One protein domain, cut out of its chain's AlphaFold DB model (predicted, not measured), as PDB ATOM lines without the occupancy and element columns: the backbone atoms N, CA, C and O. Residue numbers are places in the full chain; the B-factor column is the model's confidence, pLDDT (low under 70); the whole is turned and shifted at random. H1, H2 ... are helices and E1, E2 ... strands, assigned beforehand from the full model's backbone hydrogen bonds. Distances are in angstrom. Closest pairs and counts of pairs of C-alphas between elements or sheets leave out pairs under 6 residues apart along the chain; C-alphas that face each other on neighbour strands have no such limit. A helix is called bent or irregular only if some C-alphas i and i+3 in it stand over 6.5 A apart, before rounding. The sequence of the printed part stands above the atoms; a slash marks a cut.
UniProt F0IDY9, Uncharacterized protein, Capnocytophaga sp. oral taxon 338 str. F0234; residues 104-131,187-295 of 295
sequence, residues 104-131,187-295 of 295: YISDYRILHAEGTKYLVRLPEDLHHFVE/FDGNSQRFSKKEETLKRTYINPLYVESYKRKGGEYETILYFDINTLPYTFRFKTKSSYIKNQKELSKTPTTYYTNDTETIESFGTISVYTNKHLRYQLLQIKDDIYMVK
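Overview. This is residues 104 to 131 and 187 to 295 of the 295 residues of an uncharacterized protein of Capnocytophaga sp. oral taxon 338 str. F0234 (UniProt F0IDY9). Two strongly twisted antiparallel sheets make a sandwich, two sheets only partly face to face: the larger has seven strands, and the smaller, E3 E4 E5, covers part of one of its faces. The long hairpin of E3 and E4 reaches past the larger sheet and makes one end of the longest axis, while the small helix H2 packs on E3 and the irregular H1 only grazes the larger sheet near E1. The printed part has 137 residues with two named helices and ten named strands, in the order H1 E1 E2 E3 E4 E5 H2 E6 E7 E8 E9 E10, and its class is mostly strand. The larger sheet runs E1 E10 E9 E8 E7 E6 E2. The whole is compact, with a radius of gyration of the C-alphas of 15.5 A and spans of 48 by 34 by 29 A.

Along the chain. H1 is residues 108 to 112, beginning at C-alpha 108 (-1.323, 24.317, -25.758); it is irregular, with C-alphas 108 and 111 7.4 A apart. E1 is residues 119 to 122 and E2 residues 196 to 200. E3, residues 206 to 215, is 26.7 A long and bends by 57 degrees at residue 209. E4, residues 221 to 230, is 28.8 A long, and E5, residues 235 to 242, 20.3 A. H2 is residues 248 to 251. E6 is residues 256 to 260, E7 264 to 269, E8 272 to 277, E9 283 to 287, and E10 290 to 294, ending at C-alpha 294 (-17.427, 20.146, -27.485).

Arrangement. E6 E7 E8 E9 E10 form a meander, each strand the antiparallel neighbour of the one before, with N 267 and O 274 2.9 A apart between E7 and E8. The edge strand E1 is antiparallel to E10, with N 293 and O 120 2.7 A apart, and the edge strand E2 to E6, with N 258 and O 198 2.8 A apart. E3 E4 E5 are a second meander, with N 224 and O 212 2.8 A apart, and N 225 and O 240 2.8 A apart. The closest C-alphas of E3 and E7 are those of Ile 206 and Phe 269, 7.2 A apart. H2 lies over E3 at a height over the sheet of 7.9 A; their closest C-alphas, of Val 211 and Gln 248, are 5.4 A apart. H1 has 0 of 1 O i to N i+4 pairs and 1 of 2 O i to N i+3 pairs within hydrogen-bond range; H2 is too short for an O i to N i+4 pair.

Size, cuts and confidence. The two C-alphas farthest apart, those of Gly 218 and His 279, are 49.6 A apart. Residues 132 to 186 are not printed, and C-alphas 131 and 187 are 11.6 A apart across this cut. Of the links that are printed whole, none is long. The mean pLDDT of the printed part is 83.5; it is under 70 at residues 106 to 117, 124 to 129, 189 to 191, 217 and 232.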
ATOM      1  N   TYR A 104      -1.710  21.847 -34.843       80.62
ATOM      2  CA  TYR A 104      -1.210  20.759 -34.004       80.62
ATOM      3  C   TYR A 104      -1.998  20.700 -32.700       80.62
ATOM      4  O   TYR A 104      -2.208  21.716 -32.052       80.62
ATOM      5  N   ILE A 105      -2.367  19.490 -32.295       70.00
ATOM      6  CA  ILE A 105      -3.126  19.256 -31.056       70.00
ATOM      7  C   ILE A 105      -2.257  19.494 -29.819       70.00
ATOM      8  O   ILE A 105      -2.732  19.990 -28.811       70.00
ATOM      9  N   SER A 106      -0.956  19.203 -29.917       59.22
ATOM     10  CA  SER A 106       0.009  19.417 -28.833       59.22
ATOM     11  C   SER A 106       0.390  20.883 -28.614       59.22
ATOM     12  O   SER A 106       1.136  21.178 -27.683       59.22
ATOM     13  N   ASP A 107      -0.039  21.801 -29.485       55.66
ATOM     14  CA  ASP A 107       0.096  23.212 -29.165       55.66
ATOM     15  C   ASP A 107      -0.963  23.514 -28.107       55.66
ATOM     16  O   ASP A 107      -2.145  23.605 -28.418       55.66
ATOM     17  N   TYR A 108      -0.532  23.749 -26.867       49.53
ATOM     18  CA  TYR A 108      -1.323  24.317 -25.758       49.53
ATOM     19  C   TYR A 108      -2.177  25.545 -26.160       49.53
ATOM     20  O   TYR A 108      -3.052  25.998 -25.429       49.53
ATOM     21  N   ARG A 109      -1.920  26.087 -27.354       46.25
ATOM     22  CA  ARG A 109      -2.683  27.096 -28.077       46.25
ATOM     23  C   ARG A 109      -3.752  26.513 -29.004       46.25
ATOM     24  O   ARG A 109      -4.044  27.141 -30.025       46.25
ATOM     25  N   ILE A 110      -4.395  25.394 -28.653       52.53
ATOM     26  CA  ILE A 110      -5.693  25.086 -29.270       52.53
ATOM     27  C   ILE A 110      -6.592  26.315 -29.142       52.53
ATOM     28  O   ILE A 110      -7.238  26.616 -30.123       52.53
ATOM     29  N   LEU A 111      -6.465  27.114 -28.066       50.25
ATOM     30  CA  LEU A 111      -7.058  28.443 -27.808       50.25
ATOM     31  C   LEU A 111      -7.181  29.420 -29.005       50.25
ATOM     32  O   LEU A 111      -8.048  30.293 -28.961       50.25
ATOM     33  N   HIS A 112      -6.382  29.296 -30.073       46.66
ATOM     34  CA  HIS A 112      -6.447  30.178 -31.255       46.66
ATOM     35  C   HIS A 112      -6.982  29.529 -32.545       46.66
ATOM     36  O   HIS A 112      -6.985  30.187 -33.586       46.66
ATOM     37  N   ALA A 113      -7.414  28.266 -32.518       54.53
ATOM     38  CA  ALA A 113      -8.127  27.665 -33.643       54.53
ATOM     39  C   ALA A 113      -9.518  28.310 -33.834       54.53
ATOM     40  O   ALA A 113     -10.127  28.848 -32.910       54.53
ATOM     41  N   GLU A 114     -10.034  28.284 -35.058       48.56
ATOM     42  CA  GLU A 114     -11.377  28.784 -35.353       48.56
ATOM     43  C   GLU A 114     -12.421  27.933 -34.598       48.56
ATOM     44  O   GLU A 114     -12.407  26.707 -34.689       48.56
ATOM     45  N   GLY A 115     -13.291  28.566 -33.800       53.59
ATOM     46  CA  GLY A 115     -14.312  27.866 -33.003       53.59
ATOM     47  C   GLY A 115     -13.895  27.447 -31.585       53.59
ATOM     48  O   GLY A 115     -14.661  26.775 -30.914       53.59
ATOM     49  N   THR A 116     -12.740  27.870 -31.072       59.59
ATOM     50  CA  THR A 116     -12.216  27.461 -29.745       59.59
ATOM     51  C   THR A 116     -13.069  27.774 -28.531       59.59
ATOM     52  O   THR A 116     -12.924  27.100 -27.518       59.59
ATOM     53  N   LYS A 117     -14.005  28.724 -28.618       63.34
ATOM     54  CA  LYS A 117     -15.026  28.914 -27.568       63.34
ATOM     55  C   LYS A 117     -15.897  27.668 -27.336       63.34
ATOM     56  O   LYS A 117     -16.546  27.564 -26.298       63.34
ATOM     57  N   TYR A 118     -15.909  26.758 -28.303       75.81
ATOM     58  CA  TYR A 118     -16.717  25.548 -28.336       75.81
ATOM     59  C   TYR A 118     -15.915  24.288 -28.011       75.81
ATOM     60  O   TYR A 118     -16.505  23.224 -27.908       75.81
ATOM     61  N   LEU A 119     -14.590  24.393 -27.832       82.19
ATOM     62  CA  LEU A 119     -13.719  23.281 -27.463       82.19
ATOM     63  C   LEU A 119     -13.061  23.574 -26.107       82.19
ATOM     64  O   LEU A 119     -12.104  24.343 -26.027       82.19
ATOM     65  N   VAL A 120     -13.579  22.973 -25.039       83.06
ATOM     66  CA  VAL A 120     -13.098  23.176 -23.662       83.06
ATOM     67  C   VAL A 120     -12.238  21.988 -23.260       83.06
ATOM     68  O   VAL A 120     -12.702  20.858 -23.336       83.06
ATOM     69  N   ARG A 121     -10.986  22.209 -22.849       83.25
ATOM     70  CA  ARG A 121     -10.126  21.129 -22.338       83.25
ATOM     71  C   ARG A 121     -10.604  20.686 -20.955       83.25
ATOM     72  O   ARG A 121     -10.993  21.528 -20.156       83.25
ATOM     73  N   LEU A 122     -10.540  19.385 -20.690       82.94
ATOM     74  CA  LEU A 122     -10.923  18.774 -19.425       82.94
ATOM     75  C   LEU A 122      -9.748  17.965 -18.831       82.94
ATOM     76  O   LEU A 122      -9.259  17.058 -19.512       82.94
ATOM     77  N   PRO A 123      -9.316  18.242 -17.585       73.94
ATOM     78  CA  PRO A 123      -9.665  19.417 -16.785       73.94
ATOM     79  C   PRO A 123      -9.119  20.708 -17.413       73.94
ATOM     80  O   PRO A 123      -8.177  20.686 -18.217       73.94
ATOM     81  N   GLU A 124      -9.728  21.842 -17.060       68.50
ATOM     82  CA  GLU A 124      -9.260  23.149 -17.540       68.50
ATOM     83  C   GLU A 124      -7.850  23.466 -17.015       68.50
ATOM     84  O   GLU A 124      -7.045  24.066 -17.731       68.50
ATOM     85  N   ASP A 125      -7.530  23.017 -15.796       66.88
ATOM     86  CA  ASP A 125      -6.204  23.162 -15.202       66.88
ATOM     87  C   ASP A 125      -5.185  22.200 -15.845       66.88
ATOM     88  O   ASP A 125      -5.420  21.004 -16.022       66.88
ATOM     89  N   LEU A 126      -4.015  22.734 -16.195       63.09
ATOM     90  CA  LEU A 126      -2.888  21.980 -16.745       63.09
ATOM     91  C   LEU A 126      -2.104  21.210 -15.671       63.09
ATOM     92  O   LEU A 126      -1.287  20.362 -16.025       63.09
ATOM     93  N   HIS A 127      -2.318  21.513 -14.389       62.41
ATOM     94  CA  HIS A 127      -1.678  20.825 -13.269       62.41
ATOM     95  C   HIS A 127      -2.307  19.467 -12.945       62.41
ATOM     96  O   HIS A 127      -1.668  18.665 -12.265       62.41
ATOM     97  N   HIS A 128      -3.504  19.203 -13.473       65.50
ATOM     98  CA  HIS A 128      -4.257  17.979 -13.233       65.50
ATOM     99  C   HIS A 128      -4.345  17.114 -14.492       65.50
ATOM    100  O   HIS A 128      -4.523  17.612 -15.610       65.50
ATOM    101  N   PHE A 129      -4.228  15.801 -14.307       67.06
ATOM    102  CA  PHE A 129      -4.375  14.813 -15.374       67.06
ATOM    103  C   PHE A 129      -5.664  14.015 -15.163       67.06
ATOM    104  O   PHE A 129      -6.027  13.688 -14.039       67.06
ATOM    105  N   VAL A 130      -6.381  13.696 -16.246       72.06
ATOM    106  CA  VAL A 130      -7.588  12.868 -16.133       72.06
ATOM    107  C   VAL A 130      -7.178  11.435 -15.822       72.06
ATOM    108  O   VAL A 130      -6.666  10.737 -16.697       72.06
ATOM    109  N   GLU A 131      -7.451  10.971 -14.607       74.88
ATOM    110  CA  GLU A 131      -7.311   9.555 -14.272       74.88
ATOM    111  C   GLU A 131      -8.619   8.794 -14.508       74.88
ATOM    112  O   GLU A 131      -8.613   7.667 -15.007       74.88
ATOM    113  N   PHE A 187     -14.277   6.260 -22.189       86.38
ATOM    114  CA  PHE A 187     -13.541   5.810 -23.368       86.38
ATOM    115  C   PHE A 187     -13.041   4.361 -23.269       86.38
ATOM    116  O   PHE A 187     -12.321   3.899 -24.157       86.38
ATOM    117  N   ASP A 188     -13.435   3.616 -22.231       82.56
ATOM    118  CA  ASP A 188     -13.150   2.187 -22.145       82.56
ATOM    119  C   ASP A 188     -14.053   1.391 -23.100       82.56
ATOM    120  O   ASP A 188     -15.157   0.947 -22.766       82.56
ATOM    121  N   GLY A 189     -13.548   1.189 -24.317       66.88
ATOM    122  CA  GLY A 189     -14.185   0.363 -25.340       66.88
ATOM    123  C   GLY A 189     -14.261  -1.130 -24.993       66.88
ATOM    124  O   GLY A 189     -14.922  -1.878 -25.707       66.88
ATOM    125  N   ASN A 190     -13.614  -1.599 -23.924       68.00
ATOM    126  CA  ASN A 190     -13.735  -2.985 -23.461       68.00
ATOM    127  C   ASN A 190     -14.747  -3.140 -22.316       68.00
ATOM    128  O   ASN A 190     -14.929  -4.246 -21.803       68.00
ATOM    129  N   SER A 191     -15.426  -2.057 -21.929       65.75
ATOM    130  CA  SER A 191     -16.454  -2.102 -20.898       65.75
ATOM    131  C   SER A 191     -17.673  -2.920 -21.349       65.75
ATOM    132  O   SER A 191     -18.126  -2.843 -22.492       65.75
ATOM    133  N   GLN A 192     -18.276  -3.662 -20.415       74.31
ATOM    134  CA  GLN A 192     -19.532  -4.407 -20.638       74.31
ATOM    135  C   GLN A 192     -20.744  -3.490 -20.926       74.31
ATOM    136  O   GLN A 192     -21.850  -3.967 -21.160       74.31
ATOM    137  N   ARG A 193     -20.535  -2.168 -20.914       80.75
ATOM    138  CA  ARG A 193     -21.522  -1.107 -21.151       80.75
ATOM    139  C   ARG A 193     -22.067  -1.090 -22.582       80.75
ATOM    140  O   ARG A 193     -23.187  -0.626 -22.808       80.75
ATOM    141  N   PHE A 194     -21.269  -1.540 -23.550       86.56
ATOM    142  CA  PHE A 194     -21.623  -1.490 -24.967       86.56
ATOM    143  C   PHE A 194     -22.129  -2.844 -25.449       86.56
ATOM    144  O   PHE A 194     -21.437  -3.855 -25.359       86.56
ATOM    145  N   SER A 195     -23.340  -2.852 -26.006       87.06
ATOM    146  CA  SER A 195     -23.973  -4.063 -26.531       87.06
ATOM    147  C   SER A 195     -23.455  -4.440 -27.919       87.06
ATOM    148  O   SER A 195     -23.559  -5.599 -28.322       87.06
ATOM    149  N   LYS A 196     -22.883  -3.482 -28.660       91.19
ATOM    150  CA  LYS A 196     -22.373  -3.701 -30.014       91.19
ATOM    151  C   LYS A 196     -21.028  -3.015 -30.240       91.19
ATOM    152  O   LYS A 196     -20.876  -1.821 -29.974       91.19
ATOM    153  N   LYS A 197     -20.102  -3.772 -30.837       94.00
ATOM    154  CA  LYS A 197     -18.835  -3.306 -31.415       94.00
ATOM    155  C   LYS A 197     -18.844  -3.543 -32.928       94.00
ATOM    156  O   LYS A 197     -19.139  -4.652 -33.367       94.00
ATOM    157  N   GLU A 198     -18.515  -2.529 -33.721       94.44
ATOM    158  CA  GLU A 198     -18.431  -2.619 -35.186       94.44
ATOM    159  C   GLU A 198     -17.148  -1.960 -35.699       94.44
ATOM    160  O   GLU A 198     -16.767  -0.898 -35.224       94.44
ATOM    161  N   GLU A 199     -16.491  -2.562 -36.689       95.12
ATOM    162  CA  GLU A 199     -15.350  -1.961 -37.386       95.12
ATOM    163  C   GLU A 199     -15.722  -1.705 -38.844       95.12
ATOM    164  O   GLU A 199     -16.130  -2.614 -39.567       95.12
ATOM    165  N   THR A 200     -15.602  -0.455 -39.286       95.06
ATOM    166  CA  THR A 200     -16.054  -0.048 -40.619       95.06
ATOM    167  C   THR A 200     -15.209   1.087 -41.183       95.06
ATOM    168  O   THR A 200     -14.575   1.845 -40.456       95.06
ATOM    169  N   LEU A 201     -15.188   1.220 -42.510       93.69
ATOM    170  CA  LEU A 201     -14.569   2.366 -43.186       93.69
ATOM    171  C   LEU A 201     -15.494   3.592 -43.229       93.69
ATOM    172  O   LEU A 201     -15.063   4.660 -43.660       93.69
ATOM    173  N   LYS A 202     -16.761   3.446 -42.811       92.06
ATOM    174  CA  LYS A 202     -17.701   4.562 -42.681       92.06
ATOM    175  C   LYS A 202     -17.370   5.382 -41.436       92.06
ATOM    176  O   LYS A 202     -17.130   4.833 -40.365       92.06
ATOM    177  N   ARG A 203     -17.373   6.701 -41.586       90.94
ATOM    178  CA  ARG A 203     -16.946   7.656 -40.558       90.94
ATOM    179  C   ARG A 203     -18.028   8.698 -40.348       90.94
ATOM    180  O   ARG A 203     -18.661   9.094 -41.329       90.94
ATOM    181  N   THR A 204     -18.254   9.095 -39.100       92.62
ATOM    182  CA  THR A 204     -19.324  10.040 -38.752       92.62
ATOM    183  C   THR A 204     -18.708  11.352 -38.295       92.62
ATOM    184  O   THR A 204     -18.818  12.365 -38.986       92.62
ATOM    185  N   TYR A 205     -17.994  11.313 -37.175       94.00
ATOM    186  CA  TYR A 205     -17.389  12.470 -36.531       94.00
ATOM    187  C   TYR A 205     -15.903  12.607 -36.873       94.00
ATOM    188  O   TYR A 205     -15.428  13.732 -37.028       94.00
ATOM    189  N   ILE A 206     -15.162  11.503 -37.019       94.62
ATOM    190  CA  ILE A 206     -13.706  11.536 -37.210       94.62
ATOM    191  C   ILE A 206     -13.367  11.311 -38.680       94.62
ATOM    192  O   ILE A 206     -13.492  10.209 -39.203       94.62
ATOM    193  N   ASN A 207     -12.846  12.333 -39.350       94.69
ATOM    194  CA  ASN A 207     -12.479  12.260 -40.760       94.69
ATOM    195  C   ASN A 207     -10.968  12.381 -40.948       94.69
ATOM    196  O   ASN A 207     -10.459  13.484 -41.116       94.69
ATOM    197  N   PRO A 208     -10.214  11.269 -40.955       93.75
ATOM    198  CA  PRO A 208      -8.816  11.286 -41.338       93.75
ATOM    199  C   PRO A 208      -8.686  11.484 -42.853       93.75
ATOM    200  O   PRO A 208      -9.252  10.729 -43.646       93.75
ATOM    201  N   LEU A 209      -7.932  12.504 -43.257       94.06
ATOM    202  CA  LEU A 209      -7.892  12.982 -44.642       94.06
ATOM    203  C   LEU A 209      -6.553  12.695 -45.316       94.06
ATOM    204  O   LEU A 209      -6.502  12.229 -46.459       94.06
ATOM    205  N   TYR A 210      -5.456  12.979 -44.617       93.88
ATOM    206  CA  TYR A 210      -4.129  12.953 -45.214       93.88
ATOM    207  C   TYR A 210      -3.056  12.525 -44.224       93.88
ATOM    208  O   TYR A 210      -3.148  12.791 -43.026       93.88
ATOM    209  N   VAL A 211      -2.026  11.866 -44.745       92.06
ATOM    210  CA  VAL A 211      -0.863  11.434 -43.978       92.06
ATOM    211  C   VAL A 211       0.414  11.904 -44.658       92.06
ATOM    212  O   VAL A 211       0.635  11.648 -45.841       92.06
ATOM    213  N   GLU A 212       1.267  12.548 -43.872       90.06
ATOM    214  CA  GLU A 212       2.617  12.968 -44.242       90.06
ATOM    215  C   GLU A 212       3.623  12.146 -43.436       90.06
ATOM    216  O   GLU A 212       3.530  12.104 -42.211       90.06
ATOM    217  N   SER A 213       4.604  11.525 -44.093       87.19
ATOM    218  CA  SER A 213       5.603  10.693 -43.413       87.19
ATOM    219  C   SER A 213       7.002  11.071 -43.861       87.19
ATOM    220  O   SER A 213       7.320  10.986 -45.044       87.19
ATOM    221  N   TYR A 214       7.870  11.423 -42.917       83.56
ATOM    222  CA  TYR A 214       9.250  11.800 -43.213       83.56
ATOM    223  C   TYR A 214      10.244  11.131 -42.274       83.56
ATOM    224  O   TYR A 214       9.945  10.800 -41.128       83.56
ATOM    225  N   LYS A 215      11.479  10.954 -42.747       80.50
ATOM    226  CA  LYS A 215      12.572  10.439 -41.910       80.50
ATOM    227  C   LYS A 215      13.062  11.511 -40.944       80.50
ATOM    228  O   LYS A 215      13.400  12.612 -41.371       80.50
ATOM    229  N   ARG A 216      13.187  11.186 -39.663       75.81
ATOM    230  CA  ARG A 216      13.857  11.987 -38.635       75.81
ATOM    231  C   ARG A 216      15.362  11.684 -38.612       75.81
ATOM    232  O   ARG A 216      15.849  10.699 -39.175       75.81
ATOM    233  N   LYS A 217      16.130  12.560 -37.961       66.88
ATOM    234  CA  LYS A 217      17.529  12.303 -37.589       66.88
ATOM    235  C   LYS A 217      17.600  10.989 -36.795       66.88
ATOM    236  O   LYS A 217      16.882  10.854 -35.815       66.88
ATOM    237  N   GLY A 218      18.433  10.047 -37.238       70.25
ATOM    238  CA  GLY A 218      18.505   8.687 -36.678       70.25
ATOM    239  C   GLY A 218      17.851   7.605 -37.547       70.25
ATOM    240  O   GLY A 218      18.055   6.429 -37.292       70.25
ATOM    241  N   GLY A 219      17.136   7.979 -38.618       71.19
ATOM    242  CA  GLY A 219      16.574   7.030 -39.591       71.19
ATOM    243  C   GLY A 219      15.151   6.559 -39.280       71.19
ATOM    244  O   GLY A 219      14.521   5.956 -40.147       71.19
ATOM    245  N   GLU A 220      14.627   6.887 -38.100       80.19
ATOM    246  CA  GLU A 220      13.228   6.661 -37.728       80.19
ATOM    247  C   GLU A 220      12.280   7.505 -38.585       80.19
ATOM    248  O   GLU A 220      12.629   8.609 -39.001       80.19
ATOM    249  N   TYR A 221      11.072   7.008 -38.843       82.06
ATOM    250  CA  TYR A 221      10.033   7.779 -39.524       82.06
ATOM    251  C   TYR A 221       9.128   8.466 -38.507       82.06
ATOM    252  O   TYR A 221       8.682   7.850 -37.542       82.06
ATOM    253  N   GLU A 222       8.814   9.730 -38.760       86.81
ATOM    254  CA  GLU A 222       7.752  10.455 -38.078       86.81
ATOM    255  C   GLU A 222       6.592  10.628 -39.057       86.81
ATOM    256  O   GLU A 222       6.798  11.017 -40.207       86.81
ATOM    257  N   THR A 223       5.384  10.303 -38.597       90.06
ATOM    258  CA  THR A 223       4.169  10.389 -39.407       90.06
ATOM    259  C   THR A 223       3.196  11.380 -38.785       90.06
ATOM    260  O   THR A 223       2.922  11.319 -37.585       90.06
ATOM    261  N   ILE A 224       2.672  12.293 -39.595       90.88
ATOM    262  CA  ILE A 224       1.674  13.288 -39.220       90.88
ATOM    263  C   ILE A 224       0.351  12.918 -39.885       90.88
ATOM    264  O   ILE A 224       0.268  12.808 -41.106       90.88
ATOM    265  N   LEU A 225      -0.682  12.735 -39.068       92.94
ATOM    266  CA  LEU A 225      -2.054  12.527 -39.508       92.94
ATOM    267  C   LEU A 225      -2.793  13.862 -39.486       92.94
ATOM    268  O   LEU A 225      -2.793  14.539 -38.461       92.94
ATOM    269  N   TYR A 226      -3.441  14.195 -40.596       93.62
ATOM    270  CA  TYR A 226      -4.326  15.342 -40.764       93.62
ATOM    271  C   TYR A 226      -5.768  14.849 -40.816       93.62
ATOM    272  O   TYR A 226      -6.086  13.933 -41.583       93.62
ATOM    273  N   PHE A 227      -6.631  15.447 -40.007       92.88
ATOM    274  CA  PHE A 227      -8.005  15.000 -39.852       92.88
ATOM    275  C   PHE A 227      -8.937  16.136 -39.443       92.88
ATOM    276  O   PHE A 227      -8.515  17.128 -38.844       92.88
ATOM    277  N   ASP A 228     -10.210  15.941 -39.749       92.75
ATOM    278  CA  ASP A 228     -11.296  16.814 -39.342       92.75
ATOM    279  C   ASP A 228     -12.122  16.122 -38.254       92.75
ATOM    280  O   ASP A 228     -12.392  14.922 -38.339       92.75
ATOM    281  N   ILE A 229     -12.531  16.880 -37.241       91.44
ATOM    282  CA  ILE A 229     -13.546  16.470 -36.271       91.44
ATOM    283  C   ILE A 229     -14.818  17.243 -36.584       91.44
ATOM    284  O   ILE A 229     -14.865  18.458 -36.405       91.44
ATOM    285  N   ASN A 230     -15.838  16.537 -37.059       90.50
ATOM    286  CA  ASN A 230     -17.126  17.100 -37.437       90.50
ATOM    287  C   ASN A 230     -18.123  16.951 -36.298       90.50
ATOM    288  O   ASN A 230     -18.939  16.039 -36.303       90.50
ATOM    289  N   THR A 231     -18.075  17.858 -35.334       82.12
ATOM    290  CA  THR A 231     -19.154  18.000 -34.349       82.12
ATOM    291  C   THR A 231     -20.269  18.859 -34.947       82.12
ATOM    292  O   THR A 231     -20.009  19.698 -35.804       82.12
ATOM    293  N   LEU A 232     -21.532  18.677 -34.568       69.69
ATOM    294  CA  LEU A 232     -22.584  19.591 -35.031       69.69
ATOM    295  C   LEU A 232     -22.643  20.792 -34.074       69.69
ATOM    296  O   LEU A 232     -22.910  20.561 -32.897       69.69
ATOM    297  N   PRO A 233     -22.430  22.050 -34.522       76.81
ATOM    298  CA  PRO A 233     -22.253  22.530 -35.904       76.81
ATOM    299  C   PRO A 233     -20.791  22.808 -36.343       76.81
ATOM    300  O   PRO A 233     -20.594  23.388 -37.413       76.81
ATOM    301  N   TYR A 234     -19.774  22.470 -35.543       83.25
ATOM    302  CA  TYR A 234     -18.373  22.837 -35.801       83.25
ATOM    303  C   TYR A 234     -17.516  21.725 -36.417       83.25
ATOM    304  O   TYR A 234     -17.412  20.617 -35.890       83.25
ATOM    305  N   THR A 235     -16.774  22.082 -37.465       87.81
ATOM    306  CA  THR A 235     -15.669  21.271 -37.984       87.81
ATOM    307  C   THR A 235     -14.336  21.816 -37.490       87.81
ATOM    308  O   THR A 235     -13.954  22.935 -37.836       87.81
ATOM    309  N   PHE A 236     -13.586  21.003 -36.752       86.81
ATOM    310  CA  PHE A 236     -12.234  21.335 -36.312       86.81
ATOM    311  C   PHE A 236     -11.187  20.628 -37.168       86.81
ATOM    312  O   PHE A 236     -11.301  19.433 -37.424       86.81
ATOM    313  N   ARG A 237     -10.148  21.355 -37.587       89.00
ATOM    314  CA  ARG A 237      -9.098  20.860 -38.493       89.00
ATOM    315  C   ARG A 237      -7.780  20.682 -37.756       89.00
ATOM    316  O   ARG A 237      -7.077  21.657 -37.466       89.00
ATOM    317  N   PHE A 238      -7.424  19.433 -37.487       88.12
ATOM    318  CA  PHE A 238      -6.310  19.088 -36.615       88.12
ATOM    319  C   PHE A 238      -5.269  18.207 -37.284       88.12
ATOM    320  O   PHE A 238      -5.541  17.412 -38.183       88.12
ATOM    321  N   LYS A 239      -4.037  18.320 -36.796       89.62
ATOM    322  CA  LYS A 239      -2.967  17.388 -37.122       89.62
ATOM    323  C   LYS A 239      -2.248  16.900 -35.877       89.62
ATOM    324  O   LYS A 239      -2.071  17.628 -34.901       89.62
ATOM    325  N   THR A 240      -1.810  15.650 -35.910       87.69
ATOM    326  CA  THR A 240      -1.098  15.028 -34.793       87.69
ATOM    327  C   THR A 240      -0.065  14.030 -35.271       87.69
ATOM    328  O   THR A 240      -0.142  13.517 -36.386       87.69
ATOM    329  N   LYS A 241       0.907  13.733 -34.409       87.88
ATOM    330  CA  LYS A 241       1.827  12.621 -34.642       87.88
ATOM    331  C   LYS A 241       1.064  11.308 -34.513       87.88
ATOM    332  O   LYS A 241       0.510  11.035 -33.444       87.88
ATOM    333  N   SER A 242       1.088  10.519 -35.577       85.88
ATOM    334  CA  SER A 242       0.489   9.193 -35.663       85.88
ATOM    335  C   SER A 242       1.556   8.123 -35.457       85.88
ATOM    336  O   SER A 242       2.562   8.095 -36.163       85.88
ATOM    337  N   SER A 243       1.314   7.225 -34.506       80.81
ATOM    338  CA  SER A 243       2.075   5.985 -34.313       80.81
ATOM    339  C   SER A 243       1.431   4.775 -35.002       80.81
ATOM    340  O   SER A 243       2.067   3.731 -35.106       80.81
ATOM    341  N   TYR A 244       0.190   4.910 -35.484       75.75
ATOM    342  CA  TYR A 244      -0.631   3.799 -35.984       75.75
ATOM    343  C   TYR A 244      -0.684   3.737 -37.510       75.75
ATOM    344  O   TYR A 244      -0.651   2.658 -38.084       75.75
ATOM    345  N   ILE A 245      -0.739   4.894 -38.171       86.75
ATOM    346  CA  ILE A 245      -0.755   5.011 -39.632       86.75
ATOM    347  C   ILE A 245       0.616   5.451 -40.119       86.75
ATOM    348  O   ILE A 245       1.134   6.443 -39.605       86.75
ATOM    349  N   LYS A 246       1.167   4.765 -41.130       86.50
ATOM    350  CA  LYS A 246       2.490   5.055 -41.704       86.50
ATOM    351  C   LYS A 246       2.433   5.748 -43.060       86.50
ATOM    352  O   LYS A 246       3.441   6.306 -43.485       86.50
ATOM    353  N   ASN A 247       1.323   5.652 -43.794       88.00
ATOM    354  CA  ASN A 247       1.170   6.257 -45.122       88.00
ATOM    355  C   ASN A 247      -0.304   6.342 -45.564       88.00
ATOM    356  O   ASN A 247      -1.190   5.737 -44.963       88.00
ATOM    357  N   GLN A 248      -0.552   7.044 -46.675       89.69
ATOM    358  CA  GLN A 248      -1.895   7.248 -47.231       89.69
ATOM    359  C   GLN A 248      -2.611   5.943 -47.631       89.69
ATOM    360  O   GLN A 248      -3.832   5.840 -47.510       89.69
ATOM    361  N   LYS A 249      -1.876   4.928 -48.108       90.56
ATOM    362  CA  LYS A 249      -2.463   3.635 -48.499       90.56
ATOM    363  C   LYS A 249      -2.980   2.882 -47.275       90.56
ATOM    364  O   LYS A 249      -4.052   2.291 -47.342       90.56
ATOM    365  N   GLU A 250      -2.237   2.915 -46.177       92.19
ATOM    366  CA  GLU A 250      -2.671   2.358 -44.897       92.19
ATOM    367  C   GLU A 250      -3.892   3.111 -44.368       92.19
ATOM    368  O   GLU A 250      -4.912   2.477 -44.123       92.19
ATOM    369  N   LEU A 251      -3.856   4.451 -44.366       93.44
ATOM    370  CA  LEU A 251      -4.993   5.286 -43.962       93.44
ATOM    371  C   LEU A 251      -6.302   4.892 -44.658       93.44
ATOM    372  O   LEU A 251      -7.348   4.785 -44.021       93.44
ATOM    373  N   SER A 252      -6.242   4.663 -45.973       90.88
ATOM    374  CA  SER A 252      -7.423   4.323 -46.777       90.88
ATOM    375  C   SER A 252      -8.079   2.991 -46.392       90.88
ATOM    376  O   SER A 252      -9.236   2.763 -46.734       90.88
ATOM    377  N   LYS A 253      -7.346   2.118 -45.693       94.31
ATOM    378  CA  LYS A 253      -7.788   0.778 -45.295       94.31
ATOM    379  C   LYS A 253      -8.019   0.641 -43.797       94.31
ATOM    380  O   LYS A 253      -8.594  -0.360 -43.385       94.31
ATOM    381  N   THR A 254      -7.561   1.595 -42.991       94.06
ATOM    382  CA  THR A 254      -7.727   1.523 -41.543       94.06
ATOM    383  C   THR A 254      -9.191   1.769 -41.171       94.06
ATOM    384  O   THR A 254      -9.732   2.838 -41.499       94.06
ATOM    385  N   PRO A 255      -9.841   0.799 -40.502       94.38
ATOM    386  CA  PRO A 255     -11.212   0.952 -40.055       94.38
ATOM    387  C   PRO A 255     -11.307   1.937 -38.889       94.38
ATOM    388  O   PRO A 255     -10.327   2.293 -38.240       94.38
ATOM    389  N   THR A 256     -12.525   2.393 -38.656       95.38
ATOM    390  CA  THR A 256     -12.964   3.110 -37.463       95.38
ATOM    391  C   THR A 256     -13.808   2.144 -36.646       95.38
ATOM    392  O   THR A 256     -14.640   1.423 -37.205       95.38
ATOM    393  N   THR A 257     -13.556   2.089 -35.346       95.38
ATOM    394  CA  THR A 257     -14.276   1.218 -34.422       95.38
ATOM    395  C   THR A 257     -15.401   2.005 -33.770       95.38
ATOM    396  O   THR A 257     -15.181   3.106 -33.272       95.38
ATOM    397  N   TYR A 258     -16.596   1.431 -33.751       95.94
ATOM    398  CA  TYR A 258     -17.765   1.977 -33.085       95.94
ATOM    399  C   TYR A 258     -18.156   1.088 -31.916       95.94
ATOM    400  O   TYR A 258     -18.303  -0.125 -32.085       95.94
ATOM    401  N   TYR A 259     -18.379   1.706 -30.764       94.75
ATOM    402  CA  TYR A 259     -18.979   1.082 -29.591       94.75
ATOM    403  C   TYR A 259     -20.316   1.756 -29.338       94.75
ATOM    404  O   TYR A 259     -20.378   2.978 -29.233       94.75
ATOM    405  N   THR A 260     -21.395   0.980 -29.304       93.62
ATOM    406  CA  THR A 260     -22.760   1.523 -29.295       93.62
ATOM    407  C   THR A 260     -23.654   0.769 -28.322       93.62
ATOM    408  O   THR A 260     -23.500  -0.440 -28.126       93.62
ATOM    409  N   ASN A 261     -24.585   1.502 -27.718       92.00
ATOM    410  CA  ASN A 261     -25.758   0.984 -27.020       92.00
ATOM    411  C   ASN A 261     -26.961   1.910 -27.315       92.00
ATOM    412  O   ASN A 261     -26.881   2.776 -28.186       92.00
ATOM    413  N   ASP A 262     -28.075   1.754 -26.599       91.06
ATOM    414  CA  ASP A 262     -29.318   2.502 -26.861       91.06
ATOM    415  C   ASP A 262     -29.241   4.012 -26.551       91.06
ATOM    416  O   ASP A 262     -30.166   4.781 -26.842       91.06
ATOM    417  N   THR A 263     -28.182   4.446 -25.874       91.00
ATOM    418  CA  THR A 263     -28.024   5.801 -25.333       91.00
ATOM    419  C   THR A 263     -26.760   6.486 -25.841       91.00
ATOM    420  O   THR A 263     -26.719   7.714 -25.894       91.00
ATOM    421  N   GLU A 264     -25.742   5.715 -26.214       92.88
ATOM    422  CA  GLU A 264     -24.365   6.171 -26.331       92.88
ATOM    423  C   GLU A 264     -23.659   5.610 -27.551       92.88
ATOM    424  O   GLU A 264     -23.937   4.507 -28.029       92.88
ATOM    425  N   THR A 265     -22.690   6.373 -28.041       94.25
ATOM    426  CA  THR A 265     -21.813   5.953 -29.126       94.25
ATOM    427  C   THR A 265     -20.414   6.507 -28.914       94.25
ATOM    428  O   THR A 265     -20.253   7.713 -28.723       94.25
ATOM    429  N   ILE A 266     -19.412   5.632 -29.001       95.25
ATOM    430  CA  ILE A 266     -18.003   5.994 -29.168       95.25
ATOM    431  C   ILE A 266     -17.605   5.661 -30.599       95.25
ATOM    432  O   ILE A 266     -17.700   4.507 -31.010       95.25
ATOM    433  N   GLU A 267     -17.112   6.649 -31.333       95.94
ATOM    434  CA  GLU A 267     -16.385   6.458 -32.587       95.94
ATOM    435  C   GLU A 267     -14.891   6.601 -32.306       95.94
ATOM    436  O   GLU A 267     -14.476   7.630 -31.782       95.94
ATOM    437  N   SER A 268     -14.079   5.599 -32.645       94.44
ATOM    438  CA  SER A 268     -12.638   5.597 -32.383       94.44
ATOM    439  C   SER A 268     -11.816   5.290 -33.634       94.44
ATOM    440  O   SER A 268     -12.052   4.311 -34.345       94.44
ATOM    441  N   PHE A 269     -10.815   6.130 -33.891       93.62
ATOM    442  CA  PHE A 269      -9.824   5.972 -34.948       93.62
ATOM    443  C   PHE A 269      -8.414   6.168 -34.374       93.62
ATOM    444  O   PHE A 269      -7.936   7.290 -34.183       93.62
ATOM    445  N   GLY A 270      -7.721   5.058 -34.106       89.88
ATOM    446  CA  GLY A 270      -6.397   5.083 -33.483       89.88
ATOM    447  C   GLY A 270      -6.458   5.675 -32.075       89.88
ATOM    448  O   GLY A 270      -7.062   5.087 -31.189       89.88
ATOM    449  N   THR A 271      -5.829   6.832 -31.864       88.06
ATOM    450  CA  THR A 271      -5.829   7.541 -30.567       88.06
ATOM    451  C   THR A 271      -6.880   8.642 -30.479       88.06
ATOM    452  O   THR A 271      -6.769   9.508 -29.619       88.06
ATOM    453  N   ILE A 272      -7.802   8.716 -31.435       91.75
ATOM    454  CA  ILE A 272      -8.824   9.760 -31.496       91.75
ATOM    455  C   ILE A 272     -10.157   9.077 -31.247       91.75
ATOM    456  O   ILE A 272     -10.492   8.140 -31.968       91.75
ATOM    457  N   SER A 273     -10.911   9.554 -30.266       93.62
ATOM    458  CA  SER A 273     -12.227   9.019 -29.938       93.62
ATOM    459  C   SER A 273     -13.224  10.154 -29.739       93.62
ATOM    460  O   SER A 273     -12.920  11.142 -29.080       93.62
ATOM    461  N   VAL A 274     -14.424  10.017 -30.296       94.62
ATOM    462  CA  VAL A 274     -15.549  10.927 -30.063       94.62
ATOM    463  C   VAL A 274     -16.650  10.153 -29.364       94.62
ATOM    464  O   VAL A 274     -17.129   9.144 -29.875       94.62
ATOM    465  N   TYR A 275     -17.048  10.642 -28.199       94.56
ATOM    466  CA  TYR A 275     -18.148  10.130 -27.407       94.56
ATOM    467  C   TYR A 275     -19.377  11.021 -27.549       94.56
ATOM    468  O   TYR A 275     -19.306  12.249 -27.439       94.56
ATOM    469  N   THR A 276     -20.521  10.376 -27.738       94.31
ATOM    470  CA  THR A 276     -21.831  11.014 -27.808       94.31
ATOM    471  C   THR A 276     -22.824  10.255 -26.941       94.31
ATOM    472  O   THR A 276     -22.767   9.029 -26.837       94.31
ATOM    473  N   ASN A 277     -23.747  10.989 -26.327       93.94
ATOM    474  CA  ASN A 277     -24.832  10.436 -25.531       93.94
ATOM    475  C   ASN A 277     -26.092  11.267 -25.772       93.94
ATOM    476  O   ASN A 277     -26.036  12.495 -25.723       93.94
ATOM    477  N   LYS A 278     -27.231  10.611 -26.013       94.00
ATOM    478  CA  LYS A 278     -28.505  11.284 -26.317       94.00
ATOM    479  C   LYS A 278     -29.017  12.198 -25.195       94.00
ATOM    480  O   LYS A 278     -29.884  13.032 -25.444       94.00
ATOM    481  N   HIS A 279     -28.522  12.023 -23.971       93.38
ATOM    482  CA  HIS A 279     -28.886  12.820 -22.801       93.38
ATOM    483  C   HIS A 279     -27.994  14.049 -22.597       93.38
ATOM    484  O   HIS A 279     -28.323  14.889 -21.764       93.38
ATOM    485  N   LEU A 280     -26.896  14.173 -23.344       92.75
ATOM    486  CA  LEU A 280     -25.964  15.293 -23.243       92.75
ATOM    487  C   LEU A 280     -26.176  16.274 -24.396       92.75
ATOM    488  O   LEU A 280     -26.448  15.877 -25.529       92.75
ATOM    489  N   ARG A 281     -26.011  17.571 -24.118       91.44
ATOM    490  CA  ARG A 281     -25.995  18.624 -25.152       91.44
ATOM    491  C   ARG A 281     -24.608  18.918 -25.717       91.44
ATOM    492  O   ARG A 281     -24.473  19.799 -26.557       91.44
ATOM    493  N   TYR A 282     -23.606  18.181 -25.266       92.00
ATOM    494  CA  TYR A 282     -22.221  18.286 -25.696       92.00
ATOM    495  C   TYR A 282     -21.689  16.908 -26.090       92.00
ATOM    496  O   TYR A 282     -22.287  15.869 -25.798       92.00
ATOM    497  N   GLN A 283     -20.537  16.908 -26.747       93.50
ATOM    498  CA  GLN A 283     -19.781  15.705 -27.086       93.50
ATOM    499  C   GLN A 283     -18.454  15.711 -26.330       93.50
ATOM    500  O   GLN A 283     -17.975  16.775 -25.932       93.50
ATOM    501  N   LEU A 284     -17.845  14.542 -26.138       92.75
ATOM    502  CA  LEU A 284     -16.484  14.459 -25.608       92.75
ATOM    503  C   LEU A 284     -15.544  13.972 -26.702       92.75
ATOM    504  O   LEU A 284     -15.792  12.953 -27.338       92.75
ATOM    505  N   LEU A 285     -14.461  14.699 -26.913       91.31
ATOM    506  CA  LEU A 285     -13.395  14.361 -27.841       91.31
ATOM    507  C   LEU A 285     -12.163  13.983 -27.025       91.31
ATOM    508  O   LEU A 285     -11.614  14.820 -26.320       91.31
ATOM    509  N   GLN A 286     -11.710  12.744 -27.146       89.50
ATOM    510  CA  GLN A 286     -10.423  12.304 -26.629       89.50
ATOM    511  C   GLN A 286      -9.419  12.241 -27.772       89.50
ATOM    512  O   GLN A 286      -9.676  11.644 -28.819       89.50
ATOM    513  N   ILE A 287      -8.254  12.840 -27.564       85.44
ATOM    514  CA  ILE A 287      -7.121  12.705 -28.464       85.44
ATOM    515  C   ILE A 287      -5.893  12.362 -27.629       85.44
ATOM    516  O   ILE A 287      -5.334  13.220 -26.953       85.44
ATOM    517  N   LYS A 288      -5.429  11.113 -27.737       83.12
ATOM    518  CA  LYS A 288      -4.417  10.543 -26.837       83.12
ATOM    519  C   LYS A 288      -4.906  10.659 -25.390       83.12
ATOM    520  O   LYS A 288      -5.949  10.099 -25.074       83.12
ATOM    521  N   ASP A 289      -4.180  11.402 -24.565       78.31
ATOM    522  CA  ASP A 289      -4.452  11.556 -23.139       78.31
ATOM    523  C   ASP A 289      -5.247  12.837 -22.836       78.31
ATOM    524  O   ASP A 289      -5.755  13.000 -21.732       78.31
ATOM    525  N   ASP A 290      -5.386  13.742 -23.813       82.38
ATOM    526  CA  ASP A 290      -6.164  14.966 -23.649       82.38
ATOM    527  C   ASP A 290      -7.637  14.726 -23.987       82.38
ATOM    528  O   ASP A 290      -7.980  14.084 -24.988       82.38
ATOM    529  N   ILE A 291      -8.513  15.298 -23.164       86.88
ATOM    530  CA  ILE A 291      -9.962  15.223 -23.325       86.88
ATOM    531  C   ILE A 291     -10.521  16.632 -23.470       86.88
ATOM    532  O   ILE A 291     -10.088  17.571 -22.804       86.88
ATOM    533  N   TYR A 292     -11.501  16.771 -24.351       87.69
ATOM    534  CA  TYR A 292     -12.166  18.026 -24.641       87.69
ATOM    535  C   TYR A 292     -13.681  17.849 -24.617       87.69
ATOM    536  O   TYR A 292     -14.211  16.889 -25.173       87.69
ATOM    537  N   MET A 293     -14.384  18.806 -24.024       89.50
ATOM    538  CA  MET A 293     -15.812  19.007 -24.218       89.50
ATOM    539  C   MET A 293     -16.046  19.835 -25.475       89.50
ATOM    540  O   MET A 293     -15.427  20.887 -25.646       89.50
ATOM    541  N   VAL A 294     -16.976  19.393 -26.317       89.25
ATOM    542  CA  VAL A 294     -17.427  20.146 -27.485       89.25
ATOM    543  C   VAL A 294     -18.863  20.617 -27.274       89.25
ATOM    544  O   VAL A 294     -19.759  19.775 -27.195       89.25
ATOM    545  N   LYS A 295     -19.069  21.934 -27.162       83.94
ATOM    546  CA  LYS A 295     -20.355  22.579 -26.831       83.94
ATOM    547  C   LYS A 295     -20.760  23.646 -27.840       83.94
ATOM    548  O   LYS A 295     -19.846  24.248 -28.430       83.94
TER     549      LYS A 295